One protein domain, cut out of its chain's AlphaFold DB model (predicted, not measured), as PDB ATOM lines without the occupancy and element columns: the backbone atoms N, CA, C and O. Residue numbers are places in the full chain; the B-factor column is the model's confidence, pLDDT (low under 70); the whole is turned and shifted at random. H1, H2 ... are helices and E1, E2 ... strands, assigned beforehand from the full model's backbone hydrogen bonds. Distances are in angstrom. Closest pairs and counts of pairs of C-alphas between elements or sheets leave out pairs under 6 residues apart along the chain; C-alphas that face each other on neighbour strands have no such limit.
ATOM      1  N   VAL A  12     -38.353  22.547 -17.455       97.25
ATOM      2  CA  VAL A  12     -39.753  22.984 -17.530       97.25
ATOM      3  C   VAL A  12     -40.490  22.104 -18.528       97.25
ATOM      4  O   VAL A  12     -40.089  22.011 -19.684       97.25
ATOM      5  N   LEU A  13     -41.554  21.443 -18.071       97.44
ATOM      6  CA  LEU A  13     -42.405  20.591 -18.902       97.44
ATOM      7  C   LEU A  13     -43.799  21.213 -18.993       97.44
ATOM      8  O   LEU A  13     -44.406  21.535 -17.969       97.44
ATOM      9  N   PHE A  14     -44.315  21.360 -20.208       96.81
ATOM     10  CA  PHE A  14     -45.618  21.956 -20.462       96.81
ATOM     11  C   PHE A  14     -46.652  20.869 -20.743       96.81
ATOM     12  O   PHE A  14     -46.623  20.219 -21.785       96.81
ATOM     13  N   ARG A  15     -47.595  20.702 -19.811       96.19
ATOM     14  CA  ARG A  15     -48.839  19.962 -20.042       96.19
ATOM     15  C   ARG A  15     -49.856  20.913 -20.669       96.19
ATOM     16  O   ARG A  15     -50.215  21.922 -20.062       96.19
ATOM     17  N   THR A  16     -50.320  20.592 -21.865       96.12
ATOM     18  CA  THR A  16     -51.144  21.459 -22.706       96.12
ATOM     19  C   THR A  16     -52.497  20.818 -23.022       96.12
ATOM     20  O   THR A  16     -52.871  19.770 -22.483       96.12
ATOM     21  N   ARG A  17     -53.265  21.454 -23.916       95.06
ATOM     22  CA  ARG A  17     -54.514  20.891 -24.442       95.06
ATOM     23  C   ARG A  17     -54.311  19.564 -25.174       95.06
ATOM     24  O   ARG A  17     -55.259  18.790 -25.210       95.06
ATOM     25  N   SER A  18     -53.117  19.289 -25.704       96.12
ATOM     26  CA  SER A  18     -52.822  18.047 -26.424       96.12
ATOM     27  C   SER A  18     -52.993  16.826 -25.519       96.12
ATOM     28  O   SER A  18     -53.756  15.922 -25.852       96.12
ATOM     29  N   THR A  19     -52.410  16.858 -24.311       95.00
ATOM     30  CA  THR A  19     -52.666  15.853 -23.262       95.00
ATOM     31  C   THR A  19     -54.141  15.798 -22.870       95.00
ATOM     32  O   THR A  19     -54.704  14.716 -22.731       95.00
ATOM     33  N   LEU A  20     -54.782  16.957 -22.660       92.25
ATOM     34  CA  LEU A  20     -56.174  17.015 -22.186       92.25
ATOM     35  C   LEU A  20     -57.181  16.457 -23.200       92.25
ATOM     36  O   LEU A  20     -58.261  16.034 -22.801       92.25
ATOM     37  N   ARG A  21     -56.834  16.474 -24.488       94.38
ATOM     38  CA  ARG A  21     -57.671  15.984 -25.587       94.38
ATOM     39  C   ARG A  21     -57.260  14.601 -26.101       94.38
ATOM     40  O   ARG A  21     -57.885  14.119 -27.035       94.38
ATOM     41  N   GLY A  22     -56.234  13.973 -25.517       94.75
ATOM     42  CA  GLY A  22     -55.780  12.638 -25.924       94.75
ATOM     43  C   GLY A  22     -55.214  12.584 -27.345       94.75
ATOM     44  O   GLY A  22     -55.296  11.557 -28.005       94.75
ATOM     45  N   TRP A  23     -54.648  13.684 -27.848       95.81
ATOM     46  CA  TRP A  23     -54.221  13.779 -29.251       95.81
ATOM     47  C   TRP A  23     -53.068  12.849 -29.633       95.81
ATOM     48  O   TRP A  23     -52.880  12.568 -30.807       95.81
ATOM     49  N   MET A  24     -52.295  12.367 -28.658       94.94
ATOM     50  CA  MET A  24     -51.243  11.370 -28.892       94.94
ATOM     51  C   MET A  24     -51.789   9.933 -29.004       94.94
ATOM     52  O   MET A  24     -51.025   9.030 -29.334       94.94
ATOM     53  N   ASP A  25     -53.082   9.712 -28.738       94.12
ATOM     54  CA  ASP A  25     -53.736   8.396 -28.827       94.12
ATOM     55  C   ASP A  25     -54.380   8.145 -30.205       94.12
ATOM     56  O   ASP A  25     -54.972   7.089 -30.436       94.12
ATOM     57  N   SER A  26     -54.283   9.106 -31.128       93.38
ATOM     58  CA  SER A  26     -54.802   9.000 -32.490       93.38
ATOM     59  C   SER A  26     -53.683   9.179 -33.520       93.38
ATOM     60  O   SER A  26     -52.629   9.750 -33.244       93.38
ATOM     61  N   ALA A  27     -53.919   8.696 -34.740       94.12
ATOM     62  CA  ALA A  27     -53.053   8.977 -35.885       94.12
ATOM     63  C   ALA A  27     -53.351  10.347 -36.530       94.12
ATOM     64  O   ALA A  27     -52.710  10.719 -37.514       94.12
ATOM     65  N   GLU A  28     -54.344  11.084 -36.020       96.56
ATOM     66  CA  GLU A  28     -54.708  12.394 -36.547       96.56
ATOM     67  C   GLU A  28     -53.686  13.438 -36.094       96.56
ATOM     68  O   GLU A  28     -53.442  13.654 -34.906       96.56
ATOM     69  N   PHE A  29     -53.092  14.123 -37.067       96.81
ATOM     70  CA  PHE A  29     -52.205  15.232 -36.780       96.81
ATOM     71  C   PHE A  29     -52.998  16.532 -36.617       96.81
ATOM     72  O   PHE A  29     -53.497  17.111 -37.587       96.81
ATOM     73  N   HIS A  30     -53.060  17.022 -35.384       97.25
ATOM     74  CA  HIS A  30     -53.703  18.284 -35.045       97.25
ATOM     75  C   HIS A  30     -52.727  19.425 -35.281       97.25
ATOM     76  O   HIS A  30     -51.711  19.503 -34.612       97.25
ATOM     77  N   ARG A  31     -53.019  20.325 -36.222       97.31
ATOM     78  CA  ARG A  31     -52.141  21.458 -36.584       97.31
ATOM     79  C   ARG A  31     -52.195  22.617 -35.589       97.31
ATOM     80  O   ARG A  31     -51.349  23.503 -35.620       97.31
ATOM     81  N   ASP A  32     -53.193  22.624 -34.717       95.75
ATOM     82  CA  ASP A  32     -53.453  23.655 -33.720       95.75
ATOM     83  C   ASP A  32     -52.933  23.258 -32.330       95.75
ATOM     84  O   ASP A  32     -53.495  23.661 -31.311       95.75
ATOM     85  N   PHE A  33     -51.859  22.473 -32.236       97.06
ATOM     86  CA  PHE A  33     -51.213  22.196 -30.951       97.06
ATOM     87  C   PHE A  33     -50.619  23.444 -30.305       97.06
ATOM     88  O   PHE A  33     -50.387  24.476 -30.937       97.06
ATOM     89  N   ALA A  34     -50.471  23.386 -28.984       97.88
ATOM     90  CA  ALA A  34     -49.781  24.431 -28.246       97.88
ATOM     91  C   ALA A  34     -48.273  24.298 -28.479       97.88
ATOM     92  O   ALA A  34     -47.732  23.204 -28.371       97.88
ATOM     93  N   TYR A  35     -47.616  25.415 -28.761       98.31
ATOM     94  CA  TYR A  35     -46.182  25.498 -29.019       98.31
ATOM     95  C   TYR A  35     -45.542  26.515 -28.065       98.31
ATOM     96  O   TYR A  35     -46.242  27.268 -27.379       98.31
ATOM     97  N   ILE A  36     -44.213  26.544 -28.015       98.38
ATOM     98  CA  ILE A  36     -43.462  27.568 -27.290       98.38
ATOM     99  C   ILE A  36     -43.189  28.708 -28.263       98.38
ATOM    100  O   ILE A  36     -42.525  28.511 -29.275       98.38
ATOM    101  N   ALA A  37     -43.718  29.896 -27.976       98.31
ATOM    102  CA  ALA A  37     -43.450  31.072 -28.794       98.31
ATOM    103  C   ALA A  37     -41.971  31.505 -28.678       98.31
ATOM    104  O   ALA A  37     -41.354  31.279 -27.632       98.31
ATOM    105  N   PRO A  38     -41.383  32.142 -29.708       98.50
ATOM    106  CA  PRO A  38     -39.967  32.523 -29.686       98.50
ATOM    107  C   PRO A  38     -39.573  33.437 -28.516       98.50
ATOM    108  O   PRO A  38     -38.487  33.302 -27.956       98.50
ATOM    109  N   ASP A  39     -40.457  34.346 -28.105       98.31
ATOM    110  CA  ASP A  39     -40.254  35.205 -26.935       98.31
ATOM    111  C   ASP A  39     -40.276  34.407 -25.619       98.31
ATOM    112  O   ASP A  39     -39.431  34.617 -24.750       98.31
ATOM    113  N   ALA A  40     -41.168  33.422 -25.492       97.62
ATOM    114  CA  ALA A  40     -41.177  32.484 -24.374       97.62
ATOM    115  C   ALA A  40     -39.908  31.612 -24.343       97.62
ATOM    116  O   ALA A  40     -39.355  31.377 -23.269       97.62
ATOM    117  N   ALA A  41     -39.409  31.176 -25.504       98.44
ATOM    118  CA  ALA A  41     -38.145  30.448 -25.608       98.44
ATOM    119  C   ALA A  41     -36.959  31.297 -25.119       98.44
ATOM    120  O   ALA A  41     -36.128  30.805 -24.351       98.44
ATOM    121  N   GLN A  42     -36.917  32.579 -25.497       98.25
ATOM    122  CA  GLN A  42     -35.901  33.525 -25.030       98.25
ATOM    123  C   GLN A  42     -35.963  33.703 -23.506       98.25
ATOM    124  O   GLN A  42     -34.944  33.587 -22.828       98.25
ATOM    125  N   LEU A  43     -37.166  33.884 -22.950       97.25
ATOM    126  CA  LEU A  43     -37.371  34.006 -21.503       97.25
ATOM    127  C   LEU A  43     -36.905  32.765 -20.730       97.25
ATOM    128  O   LEU A  43     -36.289  32.899 -19.673       97.25
ATOM    129  N   LEU A  44     -37.185  31.562 -21.239       97.25
ATOM    130  CA  LEU A  44     -36.731  30.309 -20.628       97.25
ATOM    131  C   LEU A  44     -35.202  30.196 -20.672       97.25
ATOM    132  O   LEU A  44     -34.581  29.834 -19.670       97.25
ATOM    133  N   ALA A  45     -34.595  30.537 -21.810       97.50
ATOM    134  CA  ALA A  45     -33.150  30.502 -21.969       97.50
ATOM    135  C   ALA A  45     -32.439  31.490 -21.035       97.50
ATOM    136  O   ALA A  45     -31.492  31.113 -20.344       97.50
ATOM    137  N   ASP A  46     -32.924  32.726 -20.958       96.88
ATOM    138  CA  ASP A  46     -32.327  33.765 -20.115       96.88
ATOM    139  C   ASP A  46     -32.539  33.496 -18.617       96.88
ATOM    140  O   ASP A  46     -31.722  33.893 -17.789       96.88
ATOM    141  N   ALA A  47     -33.581  32.740 -18.259       96.00
ATOM    142  CA  ALA A  47     -33.792  32.244 -16.900       96.00
ATOM    143  C   ALA A  47     -32.872  31.064 -16.510       96.00
ATOM    144  O   ALA A  47     -32.934  30.589 -15.371       96.00
ATOM    145  N   GLY A  48     -32.023  30.573 -17.420       96.12
ATOM    146  CA  GLY A  48     -31.082  29.482 -17.152       96.12
ATOM    147  C   GLY A  48     -31.738  28.101 -17.053       96.12
ATOM    148  O   GLY A  48     -31.260  27.240 -16.300       96.12
ATOM    149  N   VAL A  49     -32.842  27.895 -17.779       97.75
ATOM    150  CA  VAL A  49     -33.449  26.572 -17.986       97.75
ATOM    151  C   VAL A  49     -32.482  25.689 -18.780       97.75
ATOM    152  O   VAL A  49     -31.791  26.153 -19.677       97.75
ATOM    153  N   LEU A  50     -32.428  24.403 -18.440       97.88
ATOM    154  CA  LEU A  50     -31.518  23.410 -19.019       97.88
ATOM    155  C   LEU A  50     -32.240  22.337 -19.844       97.88
ATOM    156  O   LEU A  50     -31.581  21.494 -20.438       97.88
ATOM    157  N   LEU A  51     -33.574  22.310 -19.834       98.50
ATOM    158  CA  LEU A  51     -34.398  21.417 -20.652       98.50
ATOM    159  C   LEU A  51     -35.819  21.970 -20.754       98.50
ATOM    160  O   LEU A  51     -36.397  22.369 -19.737       98.50
ATOM    161  N   VAL A  52     -36.395  21.913 -21.952       98.56
ATOM    162  CA  VAL A  52     -37.813  22.211 -22.193       98.56
ATOM    163  C   VAL A  52     -38.505  20.958 -22.714       98.56
ATOM    164  O   VAL A  52     -37.969  20.266 -23.572       98.56
ATOM    165  N   GLY A  53     -39.687  20.646 -22.192       98.38
ATOM    166  CA  GLY A  53     -40.488  19.525 -22.671       98.38
ATOM    167  C   GLY A  53     -41.912  19.927 -23.022       98.38
ATOM    168  O   GLY A  53     -42.516  20.739 -22.321       98.38
ATOM    169  N   VAL A  54     -42.454  19.329 -24.077       98.56
ATOM    170  CA  VAL A  54     -43.836  19.512 -24.532       98.56
ATOM    171  C   VAL A  54     -44.515  18.160 -24.724       98.56
ATOM    172  O   VAL A  54     -43.874  17.138 -24.970       98.56
ATOM    173  N   ASP A  55     -45.835  18.154 -24.608       97.69
ATOM    174  CA  ASP A  55     -46.670  16.952 -24.643       97.69
ATOM    175  C   ASP A  55     -47.315  16.680 -26.011       97.69
ATOM    176  O   ASP A  55     -48.352  16.024 -26.115       97.69
ATOM    177  N   TYR A  56     -46.704  17.206 -27.071       97.81
ATOM    178  CA  TYR A  56     -47.087  16.934 -28.450       97.81
ATOM    179  C   TYR A  56     -45.863  16.885 -29.362       97.81
ATOM    180  O   TYR A  56     -44.733  17.030 -28.900       97.81
ATOM    181  N   ILE A  57     -46.085  16.653 -30.654       95.56
ATOM    182  CA  ILE A  57     -45.033  16.267 -31.598       95.56
ATOM    183  C   ILE A  57     -44.069  17.392 -32.010       95.56
ATOM    184  O   ILE A  57     -43.197  17.148 -32.833       95.56
ATOM    185  N   SER A  58     -44.242  18.619 -31.514       97.25
ATOM    186  CA  SER A  58     -43.341  19.738 -31.803       97.25
ATOM    187  C   SER A  58     -43.449  20.822 -30.731       97.25
ATOM    188  O   SER A  58     -44.545  21.120 -30.249       97.25
ATOM    189  N   ALA A  59     -42.322  21.446 -30.383       98.00
ATOM    190  CA  ALA A  59     -42.284  22.680 -29.593       98.00
ATOM    191  C   ALA A  59     -42.452  23.955 -30.444       98.00
ATOM    192  O   ALA A  59     -42.666  25.030 -29.886       98.00
ATOM    193  N   GLU A  60     -42.368  23.843 -31.770       98.31
ATOM    194  CA  GLU A  60     -42.497  24.938 -32.742       98.31
ATOM    195  C   GLU A  60     -43.900  25.009 -33.336       98.31
ATOM    196  O   GLU A  60     -44.558  23.980 -33.516       98.31
ATOM    197  N   GLN A  61     -44.344  26.220 -33.676       98.12
ATOM    198  CA  GLN A  61     -45.645  26.431 -34.297       98.12
ATOM    199  C   GLN A  61     -45.749  25.681 -35.631       98.12
ATOM    200  O   GLN A  61     -44.867  25.759 -36.489       98.12
ATOM    201  N   PHE A  62     -46.874  24.998 -35.852       98.00
ATOM    202  CA  PHE A  62     -47.139  24.390 -37.150       98.00
ATOM    203  C   PHE A  62     -47.148  25.443 -38.267       98.00
ATOM    204  O   PHE A  62     -47.869  26.438 -38.190       98.00
ATOM    205  N   GLY A  63     -46.370  25.199 -39.323       97.50
ATOM    206  CA  GLY A  63     -46.268  26.109 -40.463       97.50
ATOM    207  C   GLY A  63     -45.462  27.383 -40.188       97.50
ATOM    208  O   GLY A  63     -45.566  28.328 -40.969       97.50
ATOM    209  N   ALA A  64     -44.672  27.434 -39.108       97.50
ATOM    210  CA  ALA A  64     -43.746  28.537 -38.872       97.50
ATOM    211  C   ALA A  64     -42.791  28.717 -40.064       97.50
ATOM    212  O   ALA A  64     -42.225  27.753 -40.577       97.50
ATOM    213  N   ALA A  65     -42.571  29.968 -40.480       97.62
ATOM    214  CA  ALA A  65     -41.669  30.287 -41.591       97.62
ATOM    215  C   ALA A  65     -40.196  29.944 -41.291       97.62
ATOM    216  O   ALA A  65     -39.395  29.777 -42.208       97.62
ATOM    217  N   ALA A  66     -39.834  29.859 -40.010       97.56
ATOM    218  CA  ALA A  66     -38.521  29.444 -39.540       97.56
ATOM    219  C   ALA A  66     -38.648  28.773 -38.161       97.56
ATOM    220  O   ALA A  66     -39.513  29.184 -37.385       97.56
ATOM    221  N   PRO A  67     -37.765  27.816 -37.816       97.56
ATOM    222  CA  PRO A  67     -37.800  27.103 -36.541       97.56
ATOM    223  C   PRO A  67     -37.142  27.935 -35.426       97.56
ATOM    224  O   PRO A  67     -36.116  27.558 -34.855       97.56
ATOM    225  N   ARG A  68     -37.663  29.142 -35.181       98.56
ATOM    226  CA  ARG A  68     -37.072  30.116 -34.251       98.56
ATOM    227  C   ARG A  68     -36.996  29.576 -32.829       98.56
ATOM    228  O   ARG A  68     -35.994  29.815 -32.160       98.56
ATOM    229  N   THR A  69     -38.001  28.833 -32.381       98.69
ATOM    230  CA  THR A  69     -38.023  28.247 -31.039       98.69
ATOM    231  C   THR A  69     -36.934  27.192 -30.884       98.69
ATOM    232  O   THR A  69     -36.166  27.255 -29.919       98.69
ATOM    233  N   HIS A  70     -36.783  26.281 -31.855       98.62
ATOM    234  CA  HIS A  70     -35.676  25.317 -31.849       98.62
ATOM    235  C   HIS A  70     -34.320  26.022 -31.919       98.62
ATOM    236  O   HIS A  70     -33.431  25.687 -31.144       98.62
ATOM    237  N   GLN A  71     -34.162  27.032 -32.781       98.62
ATOM    238  CA  GLN A  71     -32.910  27.791 -32.908       98.62
ATOM    239  C   GLN A  71     -32.502  28.475 -31.598       98.62
ATOM    240  O   GLN A  71     -31.335  28.402 -31.216       98.62
ATOM    241  N   ILE A  72     -33.443  29.117 -30.899       98.75
ATOM    242  CA  ILE A  72     -33.173  29.811 -29.633       98.75
ATOM    243  C   ILE A  72     -32.771  28.810 -28.545       98.75
ATOM    244  O   ILE A  72     -31.735  28.985 -27.904       98.75
ATOM    245  N   LEU A  73     -33.561  27.750 -28.340       98.75
ATOM    246  CA  LEU A  73     -33.311  26.783 -27.268       98.75
ATOM    247  C   LEU A  73     -32.051  25.950 -27.544       98.75
ATOM    248  O   LEU A  73     -31.131  25.928 -26.724       98.75
ATOM    249  N   LEU A  74     -31.954  25.325 -28.720       98.44
ATOM    250  CA  LEU A  74     -30.810  24.479 -29.075       98.44
ATOM    251  C   LEU A  74     -29.526  25.301 -29.235       98.44
ATOM    252  O   LEU A  74     -28.460  24.849 -28.819       98.44
ATOM    253  N   GLY A  75     -29.617  26.537 -29.743       98.19
ATOM    254  CA  GLY A  75     -28.486  27.468 -29.818       98.19
ATOM    255  C   GLY A  75     -27.934  27.878 -28.447       98.19
ATOM    256  O   GLY A  75     -26.778  28.282 -28.339       98.19
ATOM    257  N   ARG A  76     -28.731  27.726 -27.382       98.25
ATOM    258  CA  ARG A  76     -28.324  27.913 -25.980       98.25
ATOM    259  C   ARG A  76     -27.948  26.597 -25.286       98.25
ATOM    260  O   ARG A  76     -27.708  26.594 -24.082       98.25
ATOM    261  N   GLY A  77     -27.888  25.486 -26.023       97.88
ATOM    262  CA  GLY A  77     -27.594  24.158 -25.480       97.88
ATOM    263  C   GLY A  77     -28.731  23.567 -24.643       97.88
ATOM    264  O   GLY A  77     -28.484  22.687 -23.821       97.88
ATOM    265  N   ILE A  78     -29.963  24.053 -24.823       98.62
ATOM    266  CA  ILE A  78     -31.149  23.613 -24.084       98.62
ATOM    267  C   ILE A  78     -31.868  22.546 -24.921       98.62
ATOM    268  O   ILE A  78     -32.552  22.899 -25.883       98.62
ATOM    269  N   PRO A  79     -31.736  21.246 -24.598       98.12
ATOM    270  CA  PRO A  79     -32.455  20.193 -25.303       98.12
ATOM    271  C   PRO A  79     -33.972  20.331 -25.150       98.12
ATOM    272  O   PRO A  79     -34.485  20.746 -24.103       98.12
ATOM    273  N   ILE A  80     -34.676  19.912 -26.200       98.69
ATOM    274  CA  ILE A  80     -36.135  19.870 -26.273       98.69
ATOM    275  C   ILE A  80     -36.578  18.406 -26.221       98.69
ATOM    276  O   ILE A  80     -35.979  17.551 -26.872       98.69
ATOM    277  N   VAL A  81     -37.615  18.113 -25.440       98.44
ATOM    278  CA  VAL A  81     -38.237  16.785 -25.368       98.44
ATOM    279  C   VAL A  81     -39.678  16.887 -25.843       98.44
ATOM    280  O   VAL A  81     -40.498  17.551 -25.213       98.44
ATOM    281  N   GLU A  82     -39.984  16.236 -26.955       98.38
ATOM    282  CA  GLU A  82     -41.300  16.275 -27.597       98.38
ATOM    283  C   GLU A  82     -42.044  14.951 -27.377       98.38
ATOM    284  O   GLU A  82     -41.434  13.916 -27.097       98.38
ATOM    285  N   GLY A  83     -43.374  14.986 -27.469       97.12
ATOM    286  CA  GLY A  83     -44.225  13.802 -27.327       97.12
ATOM    287  C   GLY A  83     -44.288  13.222 -25.910       97.12
ATOM    288  O   GLY A  83     -44.492  12.018 -25.752       97.12
ATOM    289  N   LEU A  84     -44.095  14.041 -24.871       97.62
ATOM    290  CA  LEU A  84     -44.201  13.583 -23.484       97.62
ATOM    291  C   LEU A  84     -45.638  13.181 -23.126       97.62
ATOM    292  O   LEU A  84     -46.567  13.966 -23.290       97.62
ATOM    293  N   ASP A  85     -45.816  12.007 -22.518       95.50
ATOM    294  CA  ASP A  85     -47.086  11.654 -21.879       95.50
ATOM    295  C   ASP A  85     -47.171  12.268 -20.474       95.50
ATOM    296  O   ASP A  85     -46.582  11.768 -19.511       95.50
ATOM    297  N   LEU A  86     -47.918  13.368 -20.355       96.56
ATOM    298  CA  LEU A  86     -48.133  14.083 -19.095       96.56
ATOM    299  C   LEU A  86     -49.535  13.857 -18.500       96.56
ATOM    300  O   LEU A  86     -49.879  14.496 -17.500       96.56
ATOM    301  N   ARG A  87     -50.346  12.936 -19.050       94.06
ATOM    302  CA  ARG A  87     -51.680  12.587 -18.510       94.06
ATOM    303  C   ARG A  87     -51.657  12.246 -17.012       94.06
ATOM    304  O   ARG A  87     -52.456  12.849 -16.282       94.06
ATOM    305  N   PRO A  88     -50.747  11.380 -16.511       92.81
ATOM    306  CA  PRO A  88     -50.726  10.997 -15.096       92.81
ATOM    307  C   PRO A  88     -50.086  12.054 -14.177       92.81
ATOM    308  O   PRO A  88     -50.031  11.862 -12.965       92.81
ATOM    309  N   VAL A  89     -49.587  13.168 -14.725       92.38
ATOM    310  CA  VAL A  89     -48.774  14.146 -13.991       92.38
ATOM    311  C   VAL A  89     -49.615  15.357 -13.584       92.38
ATOM    312  O   VAL A  89     -50.136  16.085 -14.428       92.38
ATOM    313  N   GLN A  90     -49.721  15.611 -12.279       92.06
ATOM    314  CA  GLN A  90     -50.260  16.871 -11.750       92.06
ATOM    315  C   GLN A  90     -49.179  17.959 -11.760       92.06
ATOM    316  O   GLN A  90     -48.006  17.644 -11.566       92.06
ATOM    317  N   ALA A  91     -49.564  19.229 -11.916       91.50
ATOM    318  CA  ALA A  91     -48.628  20.351 -11.828       91.50
ATOM    319  C   ALA A  91     -47.891  20.375 -10.474       91.50
ATOM    320  O   ALA A  91     -48.494  20.118  -9.430       91.50
ATOM    321  N   GLY A  92     -46.596  20.690 -10.501       92.56
ATOM    322  CA  GLY A  92     -45.731  20.744  -9.323       92.56
ATOM    323  C   GLY A  92     -44.293  20.353  -9.656       92.56
ATOM    324  O   GLY A  92     -43.940  20.231 -10.829       92.56
ATOM    325  N   ASP A  93     -43.491  20.125  -8.619       93.19
ATOM    326  CA  ASP A  93     -42.069  19.820  -8.767       93.19
ATOM    327  C   ASP A  93     -41.792  18.316  -8.851       93.19
ATOM    328  O   ASP A  93     -42.306  17.502  -8.074       93.19
TER     329      ASP A  93
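This is residues 12 to 93 of the 121 residues of an uncharacterized protein of Gemmatimonadetes bacterium (UniProt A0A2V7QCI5). Little of this flat body is regular: a tiny parallel sheet, E1 beside E2, lies near its middle, with H2 and H3 side by side toward one end and H1 toward the other. The 82 printed residues hold, in order, E1, H1, H2, E2 and H3; the class is mixed, with 27 residues in named elements. It is compact, radius of gyration of the C-alphas 12.6 A, spanning 34 by 33 by 16 A.

E1, residues 12 to 14, and E2, residues 52 to 54, are parallel at 15 degrees; N 14 and O 53 are within hydrogen-bond range, 2.8 A. With H1, residues 17 to 20, and H2, residues 38 to 46, they form a strand-helix-strand unit, parallel neighbour strands with helices between, its crossover right-handed. H2 touches H3, residues 68 to 75, the closest C-alphas being those of Pro 38 and Thr 69, 4.9 A; they run the same way at a shallow tilt of 21 degrees. H1 is apart from both. In H2 and H3 every O i to N i+4 pair is within hydrogen-bond range; H1 is too short for one.

E1 begins at C-alpha 12 (-39.753, 22.984, -17.530). H2 is 12.3 A long; H3, 10.0 A, ends at C-alpha 75 (-28.486, 27.468, -29.818).

The printed part has no cut. The links H1 to H2 and E2 to H3 are long. No printed residue is under 70 in pLDDT.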